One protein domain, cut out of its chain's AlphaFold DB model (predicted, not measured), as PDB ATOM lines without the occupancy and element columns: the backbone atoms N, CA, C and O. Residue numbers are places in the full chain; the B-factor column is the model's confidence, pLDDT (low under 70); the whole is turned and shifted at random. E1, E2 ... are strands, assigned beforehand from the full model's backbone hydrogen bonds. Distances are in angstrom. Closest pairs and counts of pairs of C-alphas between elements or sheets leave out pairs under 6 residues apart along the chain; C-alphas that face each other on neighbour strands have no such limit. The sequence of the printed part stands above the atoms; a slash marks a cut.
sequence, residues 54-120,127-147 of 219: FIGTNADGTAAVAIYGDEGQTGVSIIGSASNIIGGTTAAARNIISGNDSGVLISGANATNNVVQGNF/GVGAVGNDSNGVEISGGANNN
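What this domain is: This is residues 54 to 120 and 127 to 147 of the 219 residues of an uncharacterized protein of Acidobacteria bacterium (UniProt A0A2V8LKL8). With little regular structure, the chain winds in stacked turns, a short solenoid in which E1, E3 and E5 stack as one wall and E2 and E4 as another. The printed part has 88 residues, 20 of them in five named strands, E1 to E5 along the chain, with no named helix: all strand. Both sheets, E1 E3 E5 and E2 E4, are parallel. The whole is compact, radius of gyration of the C-alphas 13.1 A, and flat, spanning 35 by 34 by 16 A.

How they stand to each other: Inner strand E3, residues 104 to 107, is parallel to edge strand E1, residues 74 to 79, at 23 degrees, with N 78 and O 105 within hydrogen-bond range at 2.8 A. Edge strand E5, residues 138 to 141, is parallel to E3 at 9 degrees, N 106 and O 139 at 2.8 A. E2, residues 85 to 87, is parallel to E4, residues 115 to 117, at 9 degrees, N 86 and O 115 at 2.8 A.

Where its parts are: E1 begins at C-alpha 74 (91.785, 69.778, 84.761) and is 12.0 A long. E5, 10.1 A, ends at C-alpha 141 (81.201, 74.969, 91.734).

The domain as a whole: Residues 121 to 126 are cut out; C-alphas 120 and 127 are 5.9 A apart. The link E2 to E3 is long. Residues 67 to 72 have pLDDT under 70.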
ATOM      1  N   PHE A  54      94.991  73.489  71.931       97.44
ATOM      2  CA  PHE A  54      94.764  72.070  72.217       97.44
ATOM      3  C   PHE A  54      95.227  71.780  73.642       97.44
ATOM      4  O   PHE A  54      96.374  72.064  73.982       97.44
ATOM      5  N   ILE A  55      94.331  71.264  74.478       96.56
ATOM      6  CA  ILE A  55      94.544  71.103  75.916       96.56
ATOM      7  C   ILE A  55      94.201  69.662  76.301       96.56
ATOM      8  O   ILE A  55      93.043  69.254  76.188       96.56
ATOM      9  N   GLY A  56      95.214  68.902  76.722       93.88
ATOM     10  CA  GLY A  56      95.119  67.481  77.088       93.88
ATOM     11  C   GLY A  56      95.297  66.493  75.923       93.88
ATOM     12  O   GLY A  56      95.496  65.298  76.138       93.88
ATOM     13  N   THR A  57      95.326  66.965  74.674       95.00
ATOM     14  CA  THR A  57      95.510  66.119  73.480       95.00
ATOM     15  C   THR A  57      96.922  66.172  72.902       95.00
ATOM     16  O   THR A  57      97.738  67.026  73.249       95.00
ATOM     17  N   ASN A  58      97.224  65.294  71.950       94.25
ATOM     18  CA  ASN A  58      98.403  65.417  71.099       94.25
ATOM     19  C   ASN A  58      98.312  66.662  70.188       94.25
ATOM     20  O   ASN A  58      97.284  67.342  70.118       94.25
ATOM     21  N   ALA A  59      99.398  66.953  69.465       94.88
ATOM     22  CA  ALA A  59      99.477  68.115  68.577       94.88
ATOM     23  C   ALA A  59      98.499  68.069  67.388       94.88
ATOM     24  O   ALA A  59      98.173  69.118  66.836       94.88
ATOM     25  N   ASP A  60      98.000  66.882  67.036       95.44
ATOM     26  CA  ASP A  60      96.983  66.699  65.995       95.44
ATOM     27  C   ASP A  60      95.552  66.881  66.530       95.44
ATOM     28  O   ASP A  60      94.611  67.001  65.748       95.44
ATOM     29  N   GLY A  61      95.370  66.916  67.854       95.06
ATOM     30  CA  GLY A  61      94.056  67.016  68.488       95.06
ATOM     31  C   GLY A  61      93.203  65.756  68.333       95.06
ATOM     32  O   GLY A  61      91.980  65.849  68.342       95.06
ATOM     33  N   THR A  62      93.824  64.590  68.136       96.88
ATOM     34  CA  THR A  62      93.144  63.324  67.797       96.88
ATOM     35  C   THR A  62      93.237  62.255  68.879       96.88
ATOM     36  O   THR A  62      92.489  61.282  68.833       96.88
ATOM     37  N   ALA A  63      94.139  62.409  69.848       95.25
ATOM     38  CA  ALA A  63      94.306  61.465  70.947       95.25
ATOM     39  C   ALA A  63      94.671  62.192  72.241       95.25
ATOM     40  O   ALA A  63      95.366  63.211  72.203       95.25
ATOM     41  N   ALA A  64      94.234  61.645  73.374       91.81
ATOM     42  CA  ALA A  64      94.632  62.110  74.695       91.81
ATOM     43  C   ALA A  64      96.132  61.867  74.920       91.81
ATOM     44  O   ALA A  64      96.684  60.847  74.498       91.81
ATOM     45  N   VAL A  65      96.791  62.790  75.613       89.56
ATOM     46  CA  VAL A  65      98.130  62.576  76.169       89.56
ATOM     47  C   VAL A  65      97.941  62.306  77.651       89.56
ATOM     48  O   VAL A  65      97.850  63.233  78.453       89.56
ATOM     49  N   ALA A  66      97.836  61.021  77.989       70.12
ATOM     50  CA  ALA A  66      97.544  60.576  79.343       70.12
ATOM     51  C   ALA A  66      98.592  61.079  80.345       70.12
ATOM     52  O   ALA A  66      99.801  60.954  80.126       70.12
ATOM     53  N   ILE A  67      98.112  61.587  81.476       67.06
ATOM     54  CA  ILE A  67      98.920  61.818  82.669       67.06
ATOM     55  C   ILE A  67      98.557  60.702  83.640       67.06
ATOM     56  O   ILE A  67      97.420  60.605  84.084       67.06
ATOM     57  N   TYR A  68      99.512  59.821  83.926       48.75
ATOM     58  CA  TYR A  68      99.299  58.719  84.858       48.75
ATOM     59  C   TYR A  68      99.431  59.219  86.304       48.75
ATOM     60  O   TYR A  68     100.519  59.627  86.715       48.75
ATOM     61  N   GLY A  69      98.336  59.163  87.065       51.72
ATOM     62  CA  GLY A  69      98.292  59.423  88.506       51.72
ATOM     63  C   GLY A  69      96.867  59.688  89.004       51.72
ATOM     64  O   GLY A  69      96.034  60.171  88.246       51.72
ATOM     65  N   ASP A  70      96.597  59.412  90.282       48.16
ATOM     66  CA  ASP A  70      95.279  59.576  90.938       48.16
ATOM     67  C   ASP A  70      94.793  61.046  91.046       48.16
ATOM     68  O   ASP A  70      93.764  61.316  91.662       48.16
ATOM     69  N   GLU A  71      95.544  62.014  90.506       56.12
ATOM     70  CA  GLU A  71      95.346  63.465  90.683       56.12
ATOM     71  C   GLU A  71      95.023  64.185  89.364       56.12
ATOM     72  O   GLU A  71      95.479  65.306  89.139       56.12
ATOM     73  N   GLY A  72      94.278  63.505  88.488       62.56
ATOM     74  CA  GLY A  72      93.807  63.947  87.176       62.56
ATOM     75  C   GLY A  72      93.860  65.460  86.883       62.56
ATOM     76  O   GLY A  72      93.362  66.293  87.638       62.56
ATOM     77  N   GLN A  73      94.470  65.836  85.754       81.19
ATOM     78  CA  GLN A  73      94.610  67.242  85.365       81.19
ATOM     79  C   GLN A  73      93.272  67.821  84.892       81.19
ATOM     80  O   GLN A  73      92.686  67.280  83.969       81.19
ATOM     81  N   THR A  74      92.836  68.972  85.414       89.88
ATOM     82  CA  THR A  74      91.785  69.778  84.761       89.88
ATOM     83  C   THR A  74      92.365  70.529  83.562       89.88
ATOM     84  O   THR A  74      93.430  71.139  83.671       89.88
ATOM     85  N   GLY A  75      91.670  70.558  82.424       94.19
ATOM     86  CA  GLY A  75      92.136  71.284  81.239       94.19
ATOM     87  C   GLY A  75      92.298  72.784  81.511       94.19
ATOM     88  O   GLY A  75      93.405  73.330  81.444       94.19
ATOM     89  N   VAL A  76      91.198  73.453  81.870       96.31
ATOM     90  CA  VAL A  76      91.181  74.882  82.223       96.31
ATOM     91  C   VAL A  76      90.460  75.114  83.547       96.31
ATOM     92  O   VAL A  76      89.281  74.800  83.669       96.31
ATOM     93  N   SER A  77      91.129  75.755  84.503       94.62
ATOM     94  CA  SER A  77      90.565  76.111  85.810       94.62
ATOM     95  C   SER A  77      90.466  77.623  85.979       94.62
ATOM     96  O   SER A  77      91.468  78.334  85.891       94.62
ATOM     97  N   ILE A  78      89.271  78.125  86.285       95.38
ATOM     98  CA  ILE A  78      89.004  79.515  86.663       95.38
ATOM     99  C   ILE A  78      88.641  79.539  88.145       95.38
ATOM    100  O   ILE A  78      87.549  79.122  88.525       95.38
ATOM    101  N   ILE A  79      89.542  80.049  88.985       93.75
ATOM    102  CA  ILE A  79      89.388  80.023  90.444       93.75
ATOM    103  C   ILE A  79      89.274  81.447  90.984       93.75
ATOM    104  O   ILE A  79      90.238  82.218  90.985       93.75
ATOM    105  N   GLY A  80      88.071  81.801  91.444       93.12
ATOM    106  CA  GLY A  80      87.775  83.098  92.052       93.12
ATOM    107  C   GLY A  80      88.066  84.291  91.137       93.12
ATOM    108  O   GLY A  80      88.461  85.345  91.633       93.12
ATOM    109  N   SER A  81      87.920  84.120  89.821       94.12
ATOM    110  CA  SER A  81      88.233  85.140  88.819       94.12
ATOM    111  C   SER A  81      87.065  85.408  87.871       94.12
ATOM    112  O   SER A  81      86.353  84.490  87.470       94.12
ATOM    113  N   ALA A  82      86.892  86.674  87.491       95.88
ATOM    114  CA  ALA A  82      85.751  87.140  86.720       95.88
ATOM    115  C   ALA A  82      86.086  87.527  85.272       95.88
ATOM    116  O   ALA A  82      87.210  87.923  84.957       95.88
ATOM    117  N   SER A  83      85.064  87.520  84.418       96.88
ATOM    118  CA  SER A  83      85.103  88.073  83.058       96.88
ATOM    119  C   SER A  83      86.147  87.437  82.137       96.88
ATOM    120  O   SER A  83      86.686  88.112  81.264       96.88
ATOM    121  N   ASN A  84      86.469  86.158  82.330       97.69
ATOM    122  CA  ASN A  84      87.383  85.434  81.448       97.69
ATOM    123  C   ASN A  84      86.621  84.759  80.304       97.69
ATOM    124  O   ASN A  84      85.454  84.394  80.454       97.69
ATOM    125  N   ILE A  85      87.291  84.570  79.170       98.00
ATOM    126  CA  ILE A  85      86.713  83.941  77.981       98.00
ATOM    127  C   ILE A  85      87.535  82.712  77.608       98.00
ATOM    128  O   ILE A  85      88.722  82.813  77.305       98.00
ATOM    129  N   ILE A  86      86.888  81.554  77.589       98.62
ATOM    130  CA  ILE A  86      87.446  80.302  77.093       98.62
ATOM    131  C   ILE A  86      86.786  80.009  75.749       98.62
ATOM    132  O   ILE A  86      85.611  79.647  75.684       98.62
ATOM    133  N   GLY A  87      87.544  80.187  74.675       98.38
ATOM    134  CA  GLY A  87      87.119  79.980  73.296       98.38
ATOM    135  C   GLY A  87      86.536  81.230  72.639       98.38
ATOM    136  O   GLY A  87      86.723  82.356  73.094       98.38
ATOM    137  N   GLY A  88      85.821  81.049  71.534       97.88
ATOM    138  CA  GLY A  88      85.210  82.142  70.783       97.88
ATOM    139  C   GLY A  88      84.331  81.630  69.650       97.88
ATOM    140  O   GLY A  88      84.299  80.440  69.360       97.88
ATOM    141  N   THR A  89      83.616  82.538  68.987       97.06
ATOM    142  CA  THR A  89      82.603  82.190  67.974       97.06
ATOM    143  C   THR A  89      83.176  81.759  66.623       97.06
ATOM    144  O   THR A  89      82.439  81.288  65.757       97.06
ATOM    145  N   THR A  90      84.483  81.912  66.413       96.94
ATOM    146  CA  THR A  90      85.163  81.500  65.181       96.94
ATOM    147  C   THR A  90      85.860  80.157  65.372       96.94
ATOM    148  O   THR A  90      86.326  79.824  66.460       96.94
ATOM    149  N   ALA A  91      86.009  79.389  64.289       95.44
ATOM    150  CA  ALA A  91      86.733  78.117  64.334       95.44
ATOM    151  C   ALA A  91      88.200  78.274  64.783       95.44
ATOM    152  O   ALA A  91      88.753  77.358  65.376       95.44
ATOM    153  N   ALA A  92      88.823  79.432  64.533       96.19
ATOM    154  CA  ALA A  92      90.190  79.704  64.972       96.19
ATOM    155  C   ALA A  92      90.293  79.994  66.480       96.19
ATOM    156  O   ALA A  92      91.311  79.684  67.085       96.19
ATOM    157  N   ALA A  93      89.246  80.554  67.097       97.62
ATOM    158  CA  ALA A  93      89.204  80.821  68.535       97.62
ATOM    159  C   ALA A  93      88.865  79.578  69.376       97.62
ATOM    160  O   ALA A  93      89.082  79.578  70.586       97.62
ATOM    161  N   ARG A  94      88.329  78.527  68.752       97.94
ATOM    162  CA  ARG A  94      87.913  77.281  69.402       97.94
ATOM    163  C   ARG A  94      89.079  76.571  70.078       97.94
ATOM    164  O   ARG A  94      90.054  76.224  69.415       97.94
ATOM    165  N   ASN A  95      88.933  76.272  71.366       98.69
ATOM    166  CA  ASN A  95      89.819  75.316  72.020       98.69
ATOM    167  C   ASN A  95      89.298  73.887  71.841       98.69
ATOM    168  O   ASN A  95      88.086  73.665  71.745       98.69
ATOM    169  N   ILE A  96      90.233  72.942  71.845       98.31
ATOM    170  CA  ILE A  96      89.984  71.510  72.011       98.31
ATOM    171  C   ILE A  96      90.431  71.157  73.428       98.31
ATOM    172  O   ILE A  96      91.607  71.325  73.749       98.31
ATOM    173  N   ILE A  97      89.496  70.746  74.281       98.38
ATOM    174  CA  ILE A  97      89.716  70.504  75.712       98.38
ATOM    175  C   ILE A  97      89.274  69.073  76.023       98.38
ATOM    176  O   ILE A  97      88.103  68.805  76.298       98.38
ATOM    177  N   SER A  98      90.218  68.149  75.905       96.69
ATOM    178  CA  SER A  98      89.941  66.722  75.738       96.69
ATOM    179  C   SER A  98      91.083  65.887  76.310       96.69
ATOM    180  O   SER A  98      92.229  66.330  76.279       96.69
ATOM    181  N   GLY A  99      90.804  64.680  76.806       92.75
ATOM    182  CA  GLY A  99      91.824  63.826  77.427       92.75
ATOM    183  C   GLY A  99      92.370  64.345  78.763       92.75
ATOM    184  O   GLY A  99      93.494  64.012  79.128       92.75
ATOM    185  N   ASN A 100      91.607  65.196  79.451       91.31
ATOM    186  CA  ASN A 100      91.883  65.671  80.807       91.31
ATOM    187  C   ASN A 100      91.032  64.870  81.809       91.31
ATOM    188  O   ASN A 100      90.174  64.097  81.402       91.31
ATOM    189  N   ASP A 101      91.205  65.086  83.109       88.56
ATOM    190  CA  ASP A 101      90.236  64.613  84.103       88.56
ATOM    191  C   ASP A 101      88.916  65.365  83.946       88.56
ATOM    192  O   ASP A 101      87.926  64.821  83.478       88.56
ATOM    193  N   SER A 102      88.933  66.665  84.209       90.19
ATOM    194  CA  SER A 102      87.803  67.554  83.956       90.19
ATOM    195  C   SER A 102      88.159  68.519  82.828       90.19
ATOM    196  O   SER A 102      89.303  68.967  82.720       90.19
ATOM    197  N   GLY A 103      87.201  68.863  81.968       95.81
ATOM    198  CA  GLY A 103      87.464  69.768  80.846       95.81
ATOM    199  C   GLY A 103      87.704  71.208  81.316       95.81
ATOM    200  O   GLY A 103      88.828  71.718  81.266       95.81
ATOM    201  N   VAL A 104      86.643  71.870  81.782       98.31
ATOM    202  CA  VAL A 104      86.694  73.241  82.315       98.31
ATOM    203  C   VAL A 104      86.080  73.301  83.709       98.31
ATOM    204  O   VAL A 104      84.921  72.941  83.873       98.31
ATOM    205  N   LEU A 105      86.808  73.838  84.684       96.69
ATOM    206  CA  LEU A 105      86.317  74.109  86.036       96.69
ATOM    207  C   LEU A 105      86.166  75.617  86.263       96.69
ATOM    208  O   LEU A 105      87.110  76.382  86.065       96.69
ATOM    209  N   ILE A 106      85.003  76.049  86.741       97.25
ATOM    210  CA  ILE A 106      84.734  77.417  87.197       97.25
ATOM    211  C   ILE A 106      84.340  77.350  88.668       97.25
ATOM    212  O   ILE A 106      83.259  76.868  88.997       97.25
ATOM    213  N   SER A 107      85.198  77.840  89.564       95.31
ATOM    214  CA  SER A 107      84.987  77.669  91.002       95.31
ATOM    215  C   SER A 107      85.237  78.926  91.828       95.31
ATOM    216  O   SER A 107      86.138  79.724  91.558       95.31
ATOM    217  N   GLY A 108      84.448  79.070  92.891       94.19
ATOM    218  CA  GLY A 108      84.565  80.125  93.894       94.19
ATOM    219  C   GLY A 108      83.602  81.289  93.667       94.19
ATOM    220  O   GLY A 108      83.323  81.679  92.538       94.19
ATOM    221  N   ALA A 109      83.146  81.912  94.757       94.69
ATOM    222  CA  ALA A 109      82.107  82.949  94.732       94.69
ATOM    223  C   ALA A 109      82.434  84.178  93.861       94.69
ATOM    224  O   ALA A 109      81.530  84.839  93.350       94.69
ATOM    225  N   ASN A 110      83.723  84.469  93.666       94.44
ATOM    226  CA  ASN A 110      84.192  85.568  92.818       94.44
ATOM    227  C   ASN A 110      84.341  85.171  91.338       94.44
ATOM    228  O   ASN A 110      84.602  86.040  90.502       94.44
ATOM    229  N   ALA A 111      84.180  83.888  90.996       96.50
ATOM    230  CA  ALA A 111      84.181  83.431  89.616       96.50
ATOM    231  C   ALA A 111      82.851  83.784  88.947       96.50
ATOM    232  O   ALA A 111      81.861  83.055  89.050       96.50
ATOM    233  N   THR A 112      82.824  84.956  88.313       97.44
ATOM    234  CA  THR A 112      81.601  85.536  87.754       97.44
ATOM    235  C   THR A 112      81.778  86.062  86.344       97.44
ATOM    236  O   THR A 112      82.859  86.510  85.973       97.44
ATOM    237  N   ASN A 113      80.707  86.057  85.550       97.75
ATOM    238  CA  ASN A 113      80.719  86.567  84.175       97.75
ATOM    239  C   ASN A 113      81.783  85.905  83.283       97.75
ATOM    240  O   ASN A 113      82.235  86.508  82.311       97.75
ATOM    241  N   ASN A 114      82.214  84.685  83.611       98.56
ATOM    242  CA  ASN A 114      83.087  83.917  82.735       98.56
ATOM    243  C   ASN A 114      82.263  83.307  81.605       98.56
ATOM    244  O   ASN A 114      81.112  82.921  81.807       98.56
ATOM    245  N   VAL A 115      82.862  83.204  80.424       98.69
ATOM    246  CA  VAL A 115      82.210  82.669  79.231       98.69
ATOM    247  C   VAL A 115      83.036  81.516  78.684       98.69
ATOM    248  O   VAL A 115      84.189  81.699  78.304       98.69
ATOM    249  N   VAL A 116      82.435  80.336  78.600       98.88
ATOM    250  CA  VAL A 116      82.993  79.162  77.921       98.88
ATOM    251  C   VAL A 116      82.197  78.978  76.641       98.88
ATOM    252  O   VAL A 116      81.044  78.572  76.713       98.88
ATOM    253  N   GLN A 117      82.756  79.303  75.477       98.75
ATOM    254  CA  GLN A 117      82.005  79.325  74.217       98.75
ATOM    255  C   GLN A 117      82.791  78.777  73.026       98.75
ATOM    256  O   GLN A 117      83.999  78.971  72.907       98.75
ATOM    257  N   GLY A 118      82.073  78.137  72.107       98.62
ATOM    258  CA  GLY A 118      82.597  77.674  70.824       98.62
ATOM    259  C   GLY A 118      83.689  76.611  70.916       98.62
ATOM    260  O   GLY A 118      84.399  76.408  69.930       98.62
ATOM    261  N   ASN A 119      83.835  75.944  72.067       98.88
ATOM    262  CA  ASN A 119      84.844  74.914  72.308       98.88
ATOM    263  C   ASN A 119      84.362  73.523  71.884       98.88
ATOM    264  O   ASN A 119      83.160  73.245  71.843       98.88
ATOM    265  N   PHE A 120      85.323  72.638  71.634       98.81
ATOM    266  CA  PHE A 120      85.126  71.192  71.583       98.81
ATOM    267  C   PHE A 120      85.671  70.592  72.878       98.81
ATOM    268  O   PHE A 120      86.833  70.809  73.216       98.81
ATOM    269  N   GLY A 127      85.399  67.545  66.281       96.19
ATOM    270  CA  GLY A 127      84.185  67.528  67.095       96.19
ATOM    271  C   GLY A 127      83.379  66.233  66.974       96.19
ATOM    272  O   GLY A 127      82.205  66.220  67.337       96.19
ATOM    273  N   VAL A 128      83.972  65.162  66.431       95.50
ATOM    274  CA  VAL A 128      83.260  63.903  66.127       95.50
ATOM    275  C   VAL A 128      83.928  62.671  66.723       95.50
ATOM    276  O   VAL A 128      83.232  61.722  67.081       95.50
ATOM    277  N   GLY A 129      85.258  62.663  66.831       96.88
ATOM    278  CA  GLY A 129      86.008  61.576  67.452       96.88
ATOM    279  C   GLY A 129      85.941  61.664  68.974       96.88
ATOM    280  O   GLY A 129      85.968  62.762  69.526       96.88
ATOM    281  N   ALA A 130      85.864  60.523  69.657       96.75
ATOM    282  CA  ALA A 130      85.862  60.479  71.115       96.75
ATOM    283  C   ALA A 130      87.286  60.655  71.662       96.75
ATOM    284  O   ALA A 130      88.154  59.814  71.429       96.75
ATOM    285  N   VAL A 131      87.503  61.740  72.405       96.25
ATOM    286  CA  VAL A 131      88.723  62.003  73.182       96.25
ATOM    287  C   VAL A 131      88.275  62.561  74.535       96.25
ATOM    288  O   VAL A 131      88.584  63.690  74.905       96.25
ATOM    289  N   GLY A 132      87.425  61.788  75.211       94.31
ATOM    290  CA  GLY A 132      86.717  62.197  76.421       94.31
ATOM    291  C   GLY A 132      87.631  62.753  77.503       94.31
ATOM    292  O   GLY A 132      88.794  62.362  77.595       94.31
ATOM    293  N   ASN A 133      87.105  63.673  78.312       93.62
ATOM    294  CA  ASN A 133      87.675  63.902  79.635       93.62
ATOM    295  C   ASN A 133      87.151  62.813  80.592       93.62
ATOM    296  O   ASN A 133      86.025  62.350  80.406       93.62
ATOM    297  N   ASP A 134      87.927  62.414  81.596       90.69
ATOM    298  CA  ASP A 134      87.599  61.298  82.501       90.69
ATOM    299  C   ASP A 134      86.539  61.648  83.564       90.69
ATOM    300  O   ASP A 134      86.146  60.795  84.346       90.69
ATOM    301  N   SER A 135      86.029  62.877  83.595       90.06
ATOM    302  CA  SER A 135      85.023  63.380  84.535       90.06
ATOM    303  C   SER A 135      84.083  64.363  83.813       90.06
ATOM    304  O   SER A 135      83.621  64.089  82.702       90.06
ATOM    305  N   ASN A 136      83.755  65.502  84.423       93.00
ATOM    306  CA  ASN A 136      82.853  66.501  83.869       93.00
ATOM    307  C   ASN A 136      83.452  67.209  82.642       93.00
ATOM    308  O   ASN A 136      84.633  67.567  82.612       93.00
ATOM    309  N   GLY A 137      82.615  67.497  81.642       96.94
ATOM    310  CA  GLY A 137      83.020  68.355  80.523       96.94
ATOM    311  C   GLY A 137      83.241  69.798  80.984       96.94
ATOM    312  O   GLY A 137      84.319  70.368  80.808       96.94
ATOM    313  N   VAL A 138      82.223  70.384  81.613       98.38
ATOM    314  CA  VAL A 138      82.290  71.693  82.274       98.38
ATOM    315  C   VAL A 138      81.687  71.583  83.667       98.38
ATOM    316  O   VAL A 138      80.557  71.129  83.806       98.38
ATOM    317  N   GLU A 139      82.398  72.056  84.683       95.94
ATOM    318  CA  GLU A 139      81.938  72.101  86.068       95.94
ATOM    319  C   GLU A 139      81.866  73.542  86.583       95.94
ATOM    320  O   GLU A 139      82.798  74.332  86.411       95.94
ATOM    321  N   ILE A 140      80.759  73.878  87.248       95.88
ATOM    322  CA  ILE A 140      80.554  75.142  87.958       95.88
ATOM    323  C   ILE A 140      80.303  74.843  89.438       95.88
ATOM    324  O   ILE A 140      79.301  74.222  89.797       95.88
ATOM    325  N   SER A 141      81.201  75.306  90.306       94.06
ATOM    326  CA  SER A 141      81.201  74.969  91.734       94.06
ATOM    327  C   SER A 141      81.624  76.133  92.637       94.06
ATOM    328  O   SER A 141      81.832  77.269  92.202       94.06
ATOM    329  N   GLY A 142      81.698  75.883  93.949       92.12
ATOM    330  CA  GLY A 142      82.174  76.858  94.938       92.12
ATOM    331  C   GLY A 142      81.377  78.168  94.990       92.12
ATOM    332  O   GLY A 142      81.931  79.206  95.355       92.12
ATOM    333  N   GLY A 143      80.101  78.147  94.595       93.69
ATOM    334  CA  GLY A 143      79.242  79.327  94.543       93.69
ATOM    335  C   GLY A 143      79.533  80.286  93.385       93.69
ATOM    336  O   GLY A 143      79.212  81.464  93.512       93.69
ATOM    337  N   ALA A 144      80.148  79.833  92.289       96.38
ATOM    338  CA  ALA A 144      80.392  80.648  91.096       96.38
ATOM    339  C   ALA A 144      79.073  81.100  90.433       96.38
ATOM    340  O   ALA A 144      78.191  80.288  90.163       96.38
ATOM    341  N   ASN A 145      78.921  82.402  90.158       96.50
ATOM    342  CA  ASN A 145      77.639  82.996  89.743       96.50
ATOM    343  C   ASN A 145      77.719  83.688  88.379       96.50
ATOM    344  O   ASN A 145      78.737  84.283  88.043       96.50
ATOM    345  N   ASN A 146      76.607  83.751  87.647       98.12
ATOM    346  CA  ASN A 146      76.481  84.526  86.406       98.12
ATOM    347  C   ASN A 146      77.503  84.146  85.318       98.12
ATOM    348  O   ASN A 146      77.980  85.009  84.586       98.12
ATOM    349  N   ASN A 147      77.889  82.875  85.227       98.62
ATOM    350  CA  ASN A 147      78.766  82.375  84.168       98.62
ATOM    351  C   ASN A 147      77.940  81.831  82.998       98.62
ATOM    352  O   ASN A 147      76.809  81.384  83.176       98.62
TER     353      ASN A 147